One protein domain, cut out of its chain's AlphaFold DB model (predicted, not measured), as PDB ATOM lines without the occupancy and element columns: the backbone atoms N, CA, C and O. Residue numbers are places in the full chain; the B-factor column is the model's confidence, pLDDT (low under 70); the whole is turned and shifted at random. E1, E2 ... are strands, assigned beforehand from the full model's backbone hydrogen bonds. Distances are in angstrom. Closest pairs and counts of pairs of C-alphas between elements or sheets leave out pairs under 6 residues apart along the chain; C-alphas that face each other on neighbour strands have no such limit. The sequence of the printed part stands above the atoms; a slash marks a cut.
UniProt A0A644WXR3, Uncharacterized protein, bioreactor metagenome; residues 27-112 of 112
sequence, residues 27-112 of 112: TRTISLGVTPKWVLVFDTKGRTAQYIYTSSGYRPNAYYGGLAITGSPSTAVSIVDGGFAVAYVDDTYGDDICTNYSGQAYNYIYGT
ATOM      1  N   THR A  27      34.986  -1.464  -7.488       96.12
ATOM      2  CA  THR A  27      36.274  -2.148  -7.380       96.12
ATOM      3  C   THR A  27      36.487  -3.042  -8.587       96.12
ATOM      4  O   THR A  27      35.553  -3.690  -9.062       96.12
ATOM      5  N   ARG A  28      37.733  -3.118  -9.048       97.56
ATOM      6  CA  ARG A  28      38.154  -4.028 -10.110       97.56
ATOM      7  C   ARG A  28      39.539  -4.583  -9.824       97.56
ATOM      8  O   ARG A  28      40.445  -3.836  -9.469       97.56
ATOM      9  N   THR A  29      39.721  -5.878 -10.058       97.81
ATOM     10  CA  THR A  29      41.038  -6.523 -10.032       97.81
ATOM     11  C   THR A  29      41.678  -6.515 -11.418       97.81
ATOM     12  O   THR A  29      41.054  -6.900 -12.407       97.81
ATOM     13  N   ILE A  30      42.945  -6.115 -11.474       98.38
ATOM     14  CA  ILE A  30      43.816  -6.219 -12.642       98.38
ATOM     15  C   ILE A  30      44.759  -7.403 -12.413       98.38
ATOM     16  O   ILE A  30      45.623  -7.369 -11.535       98.38
ATOM     17  N   SER A  31      44.563  -8.475 -13.180       97.81
ATOM     18  CA  SER A  31      45.348  -9.705 -13.059       97.81
ATOM     19  C   SER A  31      46.706  -9.572 -13.747       97.81
ATOM     20  O   SER A  31      46.782  -9.226 -14.923       97.81
ATOM     21  N   LEU A  32      47.771  -9.914 -13.023       95.88
ATOM     22  CA  LEU A  32      49.157  -9.943 -13.508       95.88
ATOM     23  C   LEU A  32      49.725 -11.370 -13.588       95.88
ATOM     24  O   LEU A  32      50.792 -11.578 -14.159       95.88
ATOM     25  N   GLY A  33      49.049 -12.352 -12.979       94.69
ATOM     26  CA  GLY A  33      49.546 -13.729 -12.845       94.69
ATOM     27  C   GLY A  33      50.654 -13.887 -11.796       94.69
ATOM     28  O   GLY A  33      51.188 -14.977 -11.617       94.69
ATOM     29  N   VAL A  34      50.989 -12.806 -11.087       92.75
ATOM     30  CA  VAL A  34      51.958 -12.745  -9.989       92.75
ATOM     31  C   VAL A  34      51.488 -11.705  -8.974       92.75
ATOM     32  O   VAL A  34      50.890 -10.703  -9.356       92.75
ATOM     33  N   THR A  35      51.750 -11.931  -7.688       94.06
ATOM     34  CA  THR A  35      51.491 -10.929  -6.645       94.06
ATOM     35  C   THR A  35      52.641  -9.915  -6.621       94.06
ATOM     36  O   THR A  35      53.777 -10.309  -6.339       94.06
ATOM     37  N   PRO A  36      52.402  -8.628  -6.929       93.75
ATOM     38  CA  PRO A  36      53.444  -7.607  -6.900       93.75
ATOM     39  C   PRO A  36      53.851  -7.250  -5.460       93.75
ATOM     40  O   PRO A  36      53.062  -7.373  -4.526       93.75
ATOM     41  N   LYS A  37      55.079  -6.749  -5.281       92.69
ATOM     42  CA  LYS A  37      55.555  -6.118  -4.032       92.69
ATOM     43  C   LYS A  37      55.179  -4.639  -3.943       92.69
ATOM     44  O   LYS A  37      55.018  -4.087  -2.855       92.69
ATOM     45  N   TRP A  38      55.077  -3.992  -5.099       94.06
ATOM     46  CA  TRP A  38      54.639  -2.612  -5.244       94.06
ATOM     47  C   TRP A  38      54.000  -2.409  -6.618       94.06
ATOM     48  O   TRP A  38      54.388  -3.067  -7.586       94.06
ATOM     49  N   VAL A  39      53.035  -1.495  -6.698       96.44
ATOM     50  CA  VAL A  39      52.375  -1.085  -7.945       96.44
ATOM     51  C   VAL A  39      52.196   0.423  -7.929       96.44
ATOM     52  O   VAL A  39      51.608   0.960  -6.993       96.44
ATOM     53  N   LEU A  40      52.674   1.094  -8.971       96.69
ATOM     54  CA  LEU A  40      52.390   2.498  -9.236       96.69
ATOM     55  C   LEU A  40      51.388   2.592 -10.385       96.69
ATOM     56  O   LEU A  40      51.648   2.067 -11.465       96.69
ATOM     57  N   VAL A  41      50.281   3.293 -10.156       97.81
ATOM     58  CA  VAL A  41      49.249   3.591 -11.159       97.81
ATOM     59  C   VAL A  41      49.196   5.095 -11.400       97.81
ATOM     60  O   VAL A  41      49.332   5.874 -10.456       97.81
ATOM     61  N   PHE A  42      48.964   5.500 -12.646       97.12
ATOM     62  CA  PHE A  42      48.668   6.879 -13.036       97.12
ATOM     63  C   PHE A  42      47.812   6.895 -14.302       97.12
ATOM     64  O   PHE A  42      47.878   5.986 -15.133       97.12
ATOM     65  N   ASP A  43      47.001   7.934 -14.476       96.50
ATOM     66  CA  ASP A  43      46.231   8.086 -15.709       96.50
ATOM     67  C   ASP A  43      47.107   8.480 -16.910       96.50
ATOM     68  O   ASP A  43      48.313   8.713 -16.804       96.50
ATOM     69  N   THR A  44      46.497   8.608 -18.085       95.31
ATOM     70  CA  THR A  44      47.182   9.075 -19.306       95.31
ATOM     71  C   THR A  44      47.772  10.488 -19.210       95.31
ATOM     72  O   THR A  44      48.567  10.864 -20.070       95.31
ATOM     73  N   LYS A  45      47.428  11.268 -18.179       94.69
ATOM     74  CA  LYS A  45      48.006  12.591 -17.900       94.69
ATOM     75  C   LYS A  45      49.125  12.536 -16.849       94.69
ATOM     76  O   LYS A  45      49.644  13.587 -16.480       94.69
ATOM     77  N   GLY A  46      49.488  11.350 -16.358       93.88
ATOM     78  CA  GLY A  46      50.506  11.169 -15.322       93.88
ATOM     79  C   GLY A  46      50.051  11.583 -13.919       93.88
ATOM     80  O   GLY A  46      50.886  11.778 -13.039       93.88
ATOM     81  N   ARG A  47      48.744  11.749 -13.693       94.31
ATOM     82  CA  ARG A  47      48.194  12.166 -12.398       94.31
ATOM     83  C   ARG A  47      48.085  10.963 -11.467       94.31
ATOM     84  O   ARG A  47      47.503   9.941 -11.828       94.31
ATOM     85  N   THR A  48      48.575  11.122 -10.242       93.75
ATOM     86  CA  THR A  48      48.248  10.235  -9.111       93.75
ATOM     87  C   THR A  48      47.173  10.866  -8.233       93.75
ATOM     88  O   THR A  48      46.206  10.205  -7.875       93.75
ATOM     89  N   ALA A  49      47.286  12.169  -7.978       91.62
ATOM     90  CA  ALA A  49      46.284  12.990  -7.317       91.62
ATOM     91  C   ALA A  49      46.166  14.341  -8.029       91.62
ATOM     92  O   ALA A  49      47.147  14.871  -8.558       91.62
ATOM     93  N   GLN A  50      44.968  14.912  -8.033       89.62
ATOM     94  CA  GLN A  50      44.735  16.274  -8.478       89.62
ATOM     95  C   GLN A  50      43.718  16.946  -7.568       89.62
ATOM     96  O   GLN A  50      42.643  16.418  -7.309       89.62
ATOM     97  N   TYR A  51      44.041  18.164  -7.161       84.88
ATOM     98  CA  TYR A  51      43.102  19.029  -6.476       84.88
ATOM     99  C   TYR A  51      42.064  19.590  -7.457       84.88
ATOM    100  O   TYR A  51      42.441  20.183  -8.477       84.88
ATOM    101  N   ILE A  52      40.772  19.433  -7.155       77.12
ATOM    102  CA  ILE A  52      39.685  19.941  -7.998       77.12
ATOM    103  C   ILE A  52      39.150  21.260  -7.431       77.12
ATOM    104  O   ILE A  52      38.708  21.362  -6.285       77.12
ATOM    105  N   TYR A  53      39.153  22.300  -8.268       69.50
ATOM    106  CA  TYR A  53      38.521  23.574  -7.943       69.50
ATOM    107  C   TYR A  53      37.047  23.562  -8.362       69.50
ATOM    108  O   TYR A  53      36.743  23.706  -9.542       69.50
ATOM    109  N   THR A  54      36.128  23.455  -7.401       67.69
ATOM    110  CA  THR A  54      34.696  23.718  -7.632       67.69
ATOM    111  C   THR A  54      34.321  25.150  -7.224       67.69
ATOM    112  O   THR A  54      35.018  25.801  -6.432       67.69
ATOM    113  N   SER A  55      33.216  25.660  -7.772       68.31
ATOM    114  CA  SER A  55      32.641  26.968  -7.426       68.31
ATOM    115  C   SER A  55      31.921  26.982  -6.068       68.31
ATOM    116  O   SER A  55      31.644  28.060  -5.552       68.31
ATOM    117  N   SER A  56      31.643  25.818  -5.469       67.88
ATOM    118  CA  SER A  56      30.870  25.664  -4.224       67.88
ATOM    119  C   SER A  56      31.715  25.680  -2.940       67.88
ATOM    120  O   SER A  56      31.170  25.551  -1.848       67.88
ATOM    121  N   GLY A  57      33.037  25.854  -3.040       65.06
ATOM    122  CA  GLY A  57      33.937  25.989  -1.887       65.06
ATOM    123  C   GLY A  57      34.358  24.670  -1.230       65.06
ATOM    124  O   GLY A  57      35.366  24.663  -0.526       65.06
ATOM    125  N   TYR A  58      33.669  23.560  -1.514       67.75
ATOM    126  CA  TYR A  58      34.108  22.216  -1.134       67.75
ATOM    127  C   TYR A  58      35.128  21.664  -2.144       67.75
ATOM    128  O   TYR A  58      34.973  21.834  -3.356       67.75
ATOM    129  N   ARG A  59      36.216  21.064  -1.646       68.00
ATOM    130  CA  ARG A  59      37.448  20.796  -2.408       68.00
ATOM    131  C   ARG A  59      37.864  19.323  -2.295       68.00
ATOM    132  O   ARG A  59      38.823  19.036  -1.578       68.00
ATOM    133  N   PRO A  60      37.167  18.401  -2.971       74.75
ATOM    134  CA  PRO A  60      37.591  17.010  -2.999       74.75
ATOM    135  C   PRO A  60      38.910  16.879  -3.781       74.75
ATOM    136  O   PRO A  60      39.104  17.536  -4.816       74.75
ATOM    137  N   ASN A  61      39.844  16.059  -3.296       87.31
ATOM    138  CA  ASN A  61      40.943  15.595  -4.139       87.31
ATOM    139  C   ASN A  61      40.420  14.471  -5.027       87.31
ATOM    140  O   ASN A  61      39.673  13.625  -4.559       87.31
ATOM    141  N   ALA A  62      40.860  14.426  -6.280       91.19
ATOM    142  CA  ALA A  62      40.636  13.272  -7.137       91.19
ATOM    143  C   ALA A  62      41.922  12.468  -7.292       91.19
ATOM    144  O   ALA A  62      42.930  12.971  -7.806       91.19
ATOM    145  N   TYR A  63      41.880  11.205  -6.880       94.19
ATOM    146  CA  TYR A  63      42.984  10.264  -7.028       94.19
ATOM    147  C   TYR A  63      42.819   9.459  -8.310       94.19
ATOM    148  O   TYR A  63      41.908   8.653  -8.451       94.19
ATOM    149  N   TYR A  64      43.732   9.653  -9.254       95.31
ATOM    150  CA  TYR A  64      43.760   8.947 -10.540       95.31
ATOM    151  C   TYR A  64      44.793   7.816 -10.566       95.31
ATOM    152  O   TYR A  64      45.016   7.177 -11.594       95.31
ATOM    153  N   GLY A  65      45.454   7.587  -9.437       95.38
ATOM    154  CA  GLY A  65      46.547   6.652  -9.314       95.38
ATOM    155  C   GLY A  65      47.032   6.563  -7.878       95.38
ATOM    156  O   GLY A  65      46.320   6.906  -6.937       95.38
ATOM    157  N   GLY A  66      48.268   6.116  -7.718       94.31
ATOM    158  CA  GLY A  66      48.884   5.946  -6.410       94.31
ATOM    159  C   GLY A  66      49.910   4.826  -6.408       94.31
ATOM    160  O   GLY A  66      49.952   4.001  -7.322       94.31
ATOM    161  N   LEU A  67      50.742   4.825  -5.370       94.75
ATOM    162  CA  LEU A  67      51.687   3.757  -5.086       94.75
ATOM    163  C   LEU A  67      51.103   2.864  -3.991       94.75
ATOM    164  O   LEU A  67      50.912   3.310  -2.861       94.75
ATOM    165  N   ALA A  68      50.855   1.604  -4.323       94.75
ATOM    166  CA  ALA A  68      50.558   0.559  -3.358       94.75
ATOM    167  C   ALA A  68      51.834  -0.231  -3.061       94.75
ATOM    168  O   ALA A  68      52.574  -0.579  -3.981       94.75
ATOM    169  N   ILE A  69      52.076  -0.537  -1.787       91.88
ATOM    170  CA  ILE A  69      53.197  -1.369  -1.327       91.88
ATOM    171  C   ILE A  69      52.618  -2.484  -0.453       91.88
ATOM    172  O   ILE A  69      51.629  -2.268   0.252       91.88
ATOM    173  N   THR A  70      53.201  -3.684  -0.485       83.31
ATOM    174  CA  THR A  70      52.759  -4.795   0.372       83.31
ATOM    175  C   THR A  70      52.740  -4.369   1.843       83.31
ATOM    176  O   THR A  70      53.721  -3.839   2.356       83.31
ATOM    177  N   GLY A  71      51.611  -4.588   2.525       77.56
ATOM    178  CA  GLY A  71      51.410  -4.178   3.921       77.56
ATOM    179  C   GLY A  71      51.044  -2.701   4.121       77.56
ATOM    180  O   GLY A  71      50.752  -2.306   5.244       77.56
ATOM    181  N   SER A  72      51.009  -1.900   3.050       82.19
ATOM    182  CA  SER A  72      50.606  -0.489   3.069       82.19
ATOM    183  C   SER A  72      49.714  -0.162   1.860       82.19
ATOM    184  O   SER A  72      50.156   0.520   0.929       82.19
ATOM    185  N   PRO A  73      48.469  -0.677   1.819       73.12
ATOM    186  CA  PRO A  73      47.545  -0.402   0.724       73.12
ATOM    187  C   PRO A  73      47.126   1.074   0.712       73.12
ATOM    188  O   PRO A  73      47.008   1.702   1.764       73.12
ATOM    189  N   SER A  74      46.863   1.617  -0.476       76.56
ATOM    190  CA  SER A  74      46.186   2.910  -0.621       76.56
ATOM    191  C   SER A  74      44.693   2.687  -0.879       76.56
ATOM    192  O   SER A  74      44.299   1.624  -1.358       76.56
ATOM    193  N   THR A  75      43.855   3.687  -0.610       80.88
ATOM    194  CA  THR A  75      42.409   3.602  -0.892       80.88
ATOM    195  C   THR A  75      42.120   3.472  -2.394       80.88
ATOM    196  O   THR A  75      41.140   2.849  -2.782       80.88
ATOM    197  N   ALA A  76      42.989   4.026  -3.247       91.50
ATOM    198  CA  ALA A  76      42.822   4.021  -4.700       91.50
ATOM    199  C   ALA A  76      43.411   2.779  -5.391       91.50
ATOM    200  O   ALA A  76      42.958   2.394  -6.470       91.50
ATOM    201  N   VAL A  77      44.437   2.170  -4.793       95.38
ATOM    202  CA  VAL A  77      45.160   1.010  -5.326       95.38
ATOM    203  C   VAL A  77      45.601   0.116  -4.171       95.38
ATOM    204  O   VAL A  77      46.278   0.581  -3.246       95.38
ATOM    205  N   SER A  78      45.293  -1.175  -4.248       95.69
ATOM    206  CA  SER A  78      45.717  -2.174  -3.264       95.69
ATOM    207  C   SER A  78      46.294  -3.413  -3.941       95.69
ATOM    208  O   SER A  78      45.888  -3.791  -5.036       95.69
ATOM    209  N   ILE A  79      47.279  -4.048  -3.311       95.69
ATOM    210  CA  ILE A  79      47.857  -5.300  -3.811       95.69
ATOM    211  C   ILE A  79      46.957  -6.456  -3.381       95.69
ATOM    212  O   ILE A  79      46.548  -6.519  -2.222       95.69
ATOM    213  N   VAL A  80      46.677  -7.371  -4.309       95.12
ATOM    214  CA  VAL A  80      45.904  -8.595  -4.065       95.12
ATOM    215  C   VAL A  80      46.631  -9.793  -4.673       95.12
ATOM    216  O   VAL A  80      47.558  -9.631  -5.469       95.12
ATOM    217  N   ASP A  81      46.211 -11.005  -4.325       95.19
ATOM    218  CA  ASP A  81      46.818 -12.208  -4.889       95.19
ATOM    219  C   ASP A  81      46.722 -12.220  -6.421       95.19
ATOM    220  O   ASP A  81      45.655 -12.035  -7.009       95.19
ATOM    221  N   GLY A  82      47.869 -12.411  -7.075       95.12
ATOM    222  CA  GLY A  82      47.967 -12.455  -8.531       95.12
ATOM    223  C   GLY A  82      47.821 -11.106  -9.249       95.12
ATOM    224  O   GLY A  82      47.759 -11.116 -10.483       95.12
ATOM    225  N   GLY A  83      47.767  -9.967  -8.543       96.62
ATOM    226  CA  GLY A  83      47.677  -8.647  -9.173       96.62
ATOM    227  C   GLY A  83      47.447  -7.474  -8.215       96.62
ATOM    228  O   GLY A  83      48.045  -7.378  -7.144       96.62
ATOM    229  N   PHE A  84      46.593  -6.537  -8.618       97.25
ATOM    230  CA  PHE A  84      46.190  -5.394  -7.793       97.25
ATOM    231  C   PHE A  84      44.727  -5.032  -8.037       97.25
ATOM    232  O   PHE A  84      44.166  -5.354  -9.084       97.25
ATOM    233  N   ALA A  85      44.097  -4.381  -7.067       97.31
ATOM    234  CA  ALA A  85      42.759  -3.833  -7.188       97.31
ATOM    235  C   ALA A  85      42.805  -2.308  -7.320       97.31
ATOM    236  O   ALA A  85      43.661  -1.638  -6.738       97.31
ATOM    237  N   VAL A  86      41.865  -1.783  -8.096       97.75
ATOM    238  CA  VAL A  86      41.610  -0.357  -8.311       97.75
ATOM    239  C   VAL A  86      40.171  -0.053  -7.928       97.75
ATOM    240  O   VAL A  86      39.329  -0.955  -7.925       97.75
ATOM    241  N   ALA A  87      39.888   1.201  -7.600       96.56
ATOM    242  CA  ALA A  87      38.606   1.605  -7.053       96.56
ATOM    243  C   ALA A  87      37.991   2.775  -7.825       96.56
ATOM    244  O   ALA A  87      38.674   3.567  -8.482       96.56
ATOM    245  N   TYR A  88      36.670   2.867  -7.737       96.00
ATOM    246  CA  TYR A  88      35.924   4.038  -8.157       96.00
ATOM    247  C   TYR A  88      34.972   4.454  -7.040       96.00
ATOM    248  O   TYR A  88      34.130   3.666  -6.609       96.00
ATOM    249  N   VAL A  89      35.142   5.680  -6.557       93.50
ATOM    250  CA  VAL A  89      34.291   6.314  -5.551       93.50
ATOM    251  C   VAL A  89      34.052   7.742  -6.018       93.50
ATOM    252  O   VAL A  89      35.007   8.473  -6.259       93.50
ATOM    253  N   ASP A  90      32.783   8.101  -6.164       88.12
ATOM    254  CA  ASP A  90      32.320   9.457  -6.447       88.12
ATOM    255  C   ASP A  90      31.688   9.976  -5.153       88.12
ATOM    256  O   ASP A  90      30.614   9.506  -4.756       88.12
ATOM    257  N   ASP A  91      32.413  10.835  -4.434       83.06
ATOM    258  CA  ASP A  91      31.977  11.358  -3.139       83.06
ATOM    259  C   ASP A  91      31.791  12.872  -3.222       83.06
ATOM    260  O   ASP A  91      32.729  13.665  -3.211       83.06
ATOM    261  N   THR A  92      30.525  13.286  -3.208       75.31
ATOM    262  CA  THR A  92      30.133  14.699  -3.240       75.31
ATOM    263  C   THR A  92      30.745  15.521  -2.094       75.31
ATOM    264  O   THR A  92      30.922  16.735  -2.235       75.31
ATOM    265  N   TYR A  93      31.062  14.882  -0.963       74.62
ATOM    266  CA  TYR A  93      31.573  15.514   0.254       74.62
ATOM    267  C   TYR A  93      32.856  14.858   0.778       74.62
ATOM    268  O   TYR A  93      33.191  15.039   1.948       74.62
ATOM    269  N   GLY A  94      33.593  14.134  -0.064       81.69
ATOM    270  CA  GLY A  94      34.826  13.418   0.284       81.69
ATOM    271  C   GLY A  94      35.814  13.435  -0.875       81.69
ATOM    272  O   GLY A  94      35.605  14.160  -1.832       81.69
ATOM    273  N   ASP A  95      36.923  12.709  -0.782       87.38
ATOM    274  CA  ASP A  95      37.843  12.602  -1.916       87.38
ATOM    275  C   ASP A  95      37.282  11.643  -2.983       87.38
ATOM    276  O   ASP A  95      36.829  10.542  -2.662       87.38
ATOM    277  N   ASP A  96      37.401  12.023  -4.255       91.12
ATOM    278  CA  ASP A  96      37.069  11.161  -5.383       91.12
ATOM    279  C   ASP A  96      38.193  10.151  -5.626       91.12
ATOM    280  O   ASP A  96      39.383  10.486  -5.706       91.12
ATOM    281  N   ILE A  97      37.815   8.895  -5.828       94.44
ATOM    282  CA  ILE A  97      38.733   7.848  -6.259       94.44
ATOM    283  C   ILE A  97      38.380   7.506  -7.692       94.44
ATOM    284  O   ILE A  97      37.327   6.958  -7.982       94.44
ATOM    285  N   CYS A  98      39.297   7.812  -8.592       95.62
ATOM    286  CA  CYS A  98      39.117   7.722 -10.027       95.62
ATOM    287  C   CYS A  98      40.163   6.790 -10.636       95.62
ATOM    288  O   CYS A  98      40.657   7.097 -11.713       95.62
ATOM    289  N   THR A  99      40.551   5.687  -9.985       97.12
ATOM    290  CA  THR A  99      41.450   4.677 -10.585       97.12
ATOM    291  C   THR A  99      40.698   3.641 -11.411       97.12
ATOM    292  O   THR A  99      41.318   2.843 -12.093       97.12
ATOM    293  N   ASN A 100      39.365   3.664 -11.420       97.94
ATOM    294  CA  ASN A 100      38.552   2.810 -12.287       97.94
ATOM    295  C   ASN A 100      37.437   3.590 -13.006       97.94
ATOM    296  O   ASN A 100      36.376   3.038 -13.290       97.94
ATOM    297  N   TYR A 101      37.659   4.877 -13.301       96.88
ATOM    298  CA  TYR A 101      36.668   5.708 -13.990       96.88
ATOM    299  C   TYR A 101      36.387   5.173 -15.402       96.88
ATOM    300  O   TYR A 101      37.310   4.837 -16.151       96.88
ATOM    301  N   SER A 102      35.105   5.076 -15.761       97.81
ATOM    302  CA  SER A 102      34.666   4.396 -16.982       97.81
ATOM    303  C   SER A 102      35.249   5.034 -18.246       97.81
ATOM    304  O   SER A 102      35.182   6.248 -18.438       97.81
ATOM    305  N   GLY A 103      35.844   4.211 -19.114       97.44
ATOM    306  CA  GLY A 103      36.414   4.645 -20.392       97.44
ATOM    307  C   GLY A 103      37.741   5.405 -20.285       97.44
ATOM    308  O   GLY A 103      38.351   5.701 -21.312       97.44
ATOM    309  N   GLN A 104      38.228   5.694 -19.076       97.12
ATOM    310  CA  GLN A 104      39.531   6.320 -18.881       97.12
ATOM    311  C   GLN A 104      40.641   5.269 -18.898       97.12
ATOM    312  O   GLN A 104      40.535   4.219 -18.273       97.12
ATOM    313  N   ALA A 105      41.720   5.555 -19.622       98.00
ATOM    314  CA  ALA A 105      42.901   4.708 -19.642       98.00
ATOM    315  C   ALA A 105      43.875   5.074 -18.515       98.00
ATOM    316  O   ALA A 105      44.087   6.253 -18.199       98.00
ATOM    317  N   TYR A 106      44.503   4.041 -17.966       98.44
ATOM    318  CA  TYR A 106      45.505   4.114 -16.913       98.44
ATOM    319  C   TYR A 106      46.713   3.283 -17.302       98.44
ATOM    320  O   TYR A 106      46.586   2.248 -17.960       98.44
ATOM    321  N   ASN A 107      47.872   3.730 -16.846       98.38
ATOM    322  CA  ASN A 107      49.133   3.027 -16.959       98.38
ATOM    323  C   ASN A 107      49.538   2.536 -15.573       98.38
ATOM    324  O   ASN A 107      49.241   3.180 -14.560       98.38
ATOM    325  N   TYR A 108      50.236   1.411 -15.531       97.94
ATOM    326  CA  TYR A 108      50.832   0.916 -14.307       97.94
ATOM    327  C   TYR A 108      52.215   0.327 -14.553       97.94
ATOM    328  O   TYR A 108      52.516  -0.183 -15.631       97.94
ATOM    329  N   ILE A 109      53.034   0.377 -13.510       97.50
ATOM    330  CA  ILE A 109      54.318  -0.309 -13.412       97.50
ATOM    331  C   ILE A 109      54.382  -1.000 -12.052       97.50
ATOM    332  O   ILE A 109      53.928  -0.451 -11.045       97.50
ATOM    333  N   TYR A 110      54.906  -2.219 -12.022       95.31
ATOM    334  CA  TYR A 110      54.969  -3.039 -10.819       95.31
ATOM    335  C   TYR A 110      56.279  -3.815 -10.732       95.31
ATOM    336  O   TYR A 110      56.922  -4.094 -11.744       95.31
ATOM    337  N   GLY A 111      56.650  -4.198  -9.510       92.81
ATOM    338  CA  GLY A 111      57.803  -5.055  -9.242       92.81
ATOM    339  C   GLY A 111      57.437  -6.289  -8.424       92.81
ATOM    340  O   GLY A 111      56.500  -6.243  -7.623       92.81
ATOM    341  N   THR A 112      58.185  -7.379  -8.606       87.88
ATOM    342  CA  THR A 112      58.028  -8.661  -7.880       87.88
ATOM    343  C   THR A 112      59.178  -8.966  -6.940       87.88
ATOM    344  O   THR A 112      60.319  -8.540  -7.203       87.88
TER     345      THR A 112
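This is residues 27 to 112 of the 112 residues of an uncharacterized protein of bioreactor metagenome (UniProt A0A644WXR3). Two small sheets of three strands each, E1-E7-E6 and E5-E2-E9, stand partly face to face with their strands crossed, a loose sandwich in which E6 lies over E5 and E2. A third small sheet, E3-E4-E8, continues the first layer lengthwise from the end of E7, and the loop between E3 and E4 reaches the far end of the long axis. The printed part has 86 residues with no named helix and nine named strands, E1 to E9 in order along the chain; the class is all strand, though under half of the residues, 42 of 86, are in named elements. E1-E7-E6 and E5-E2-E9 are antiparallel, while E3-E4-E8 is mixed. The whole is compact by its radius of gyration of the C-alphas, 13.2 A, but elongated in outline, spanning 44 by 24 by 17 A.

In one sheet, E7, residues 83 to 89, is the inner strand between the edge strands E1, residues 27 to 31, and E6, residues 77 to 80. E1 and E7 are antiparallel at 158 degrees, with N 30 and O 84 within hydrogen-bond range at 2.8 A. E6 and E7 form a hairpin, antiparallel at 143 degrees, with N 85 and O 78 at 2.8 A. E7 and E8, residues 96 to 98, meet only at a point, where C-alphas 89 and 97 face each other at 4.8 A. E8 is an edge strand of a second sheet, parallel at 24 degrees to the inner strand E4, residues 61 to 63, with N 98 and O 63 at 2.7 A. The other edge strand there is E3, residues 49 to 51, which forms a hairpin with E4, antiparallel at 159 degrees, with N 50 and O 62 at 2.8 A. E4 runs on into E5, residues 66 to 69, across a break of 2 residues, at 58 degrees; the two meet only through their link. E5 is an edge strand and antiparallel at 171 degrees to the inner strand E2, residues 38 to 43, with N 68 and O 39 at 2.8 A. E2 and the other edge strand E9, residues 105 to 111, are antiparallel at 162 degrees, with N 107 and O 42 at 2.8 A. In the sandwich, two sheets face to face, E1, E3, E4, E6, E7 and E8 are on one side and E5, E2 and E9 on the other; the parts that face each other are 7.7 A apart centre to centre, and the strands cross at 49 degrees. The closest C-alphas of E5 and E6 are those of Ala 68 and Ser 78, 5.6 A apart, and those of E2 and E6 are Val 39 and Ile 79, 7.4 A apart. E7 and E9 are apart, and so are E1 and E9.

E1 begins at C-alpha 27, (36.274, -2.148, -7.380), and is 13.1 A long. The two strands with the most residues, seven each, are E7, 20.4 A long, and E9, 20.6 A long. E7 ends at C-alpha 89, (34.291, 6.314, -5.551), and E9 ends at C-alpha 111, (57.803, -5.055, -9.242). E2 is 17.2 A long, E5 9.9 A and E6 9.7 A; E3, E4 and E8 have three residues each.

The two C-alphas farthest apart are those of Gly 33 and Ser 56, at 44.4 A. The printed part has no cut, and residue 112 is the chain's last. No link is long; those from E2 to E3, E4 to E5 and E6 to E7 are tight. The mean pLDDT of the printed part is 90.3, and residues 53 to 59, between E3 and E4, are under 70.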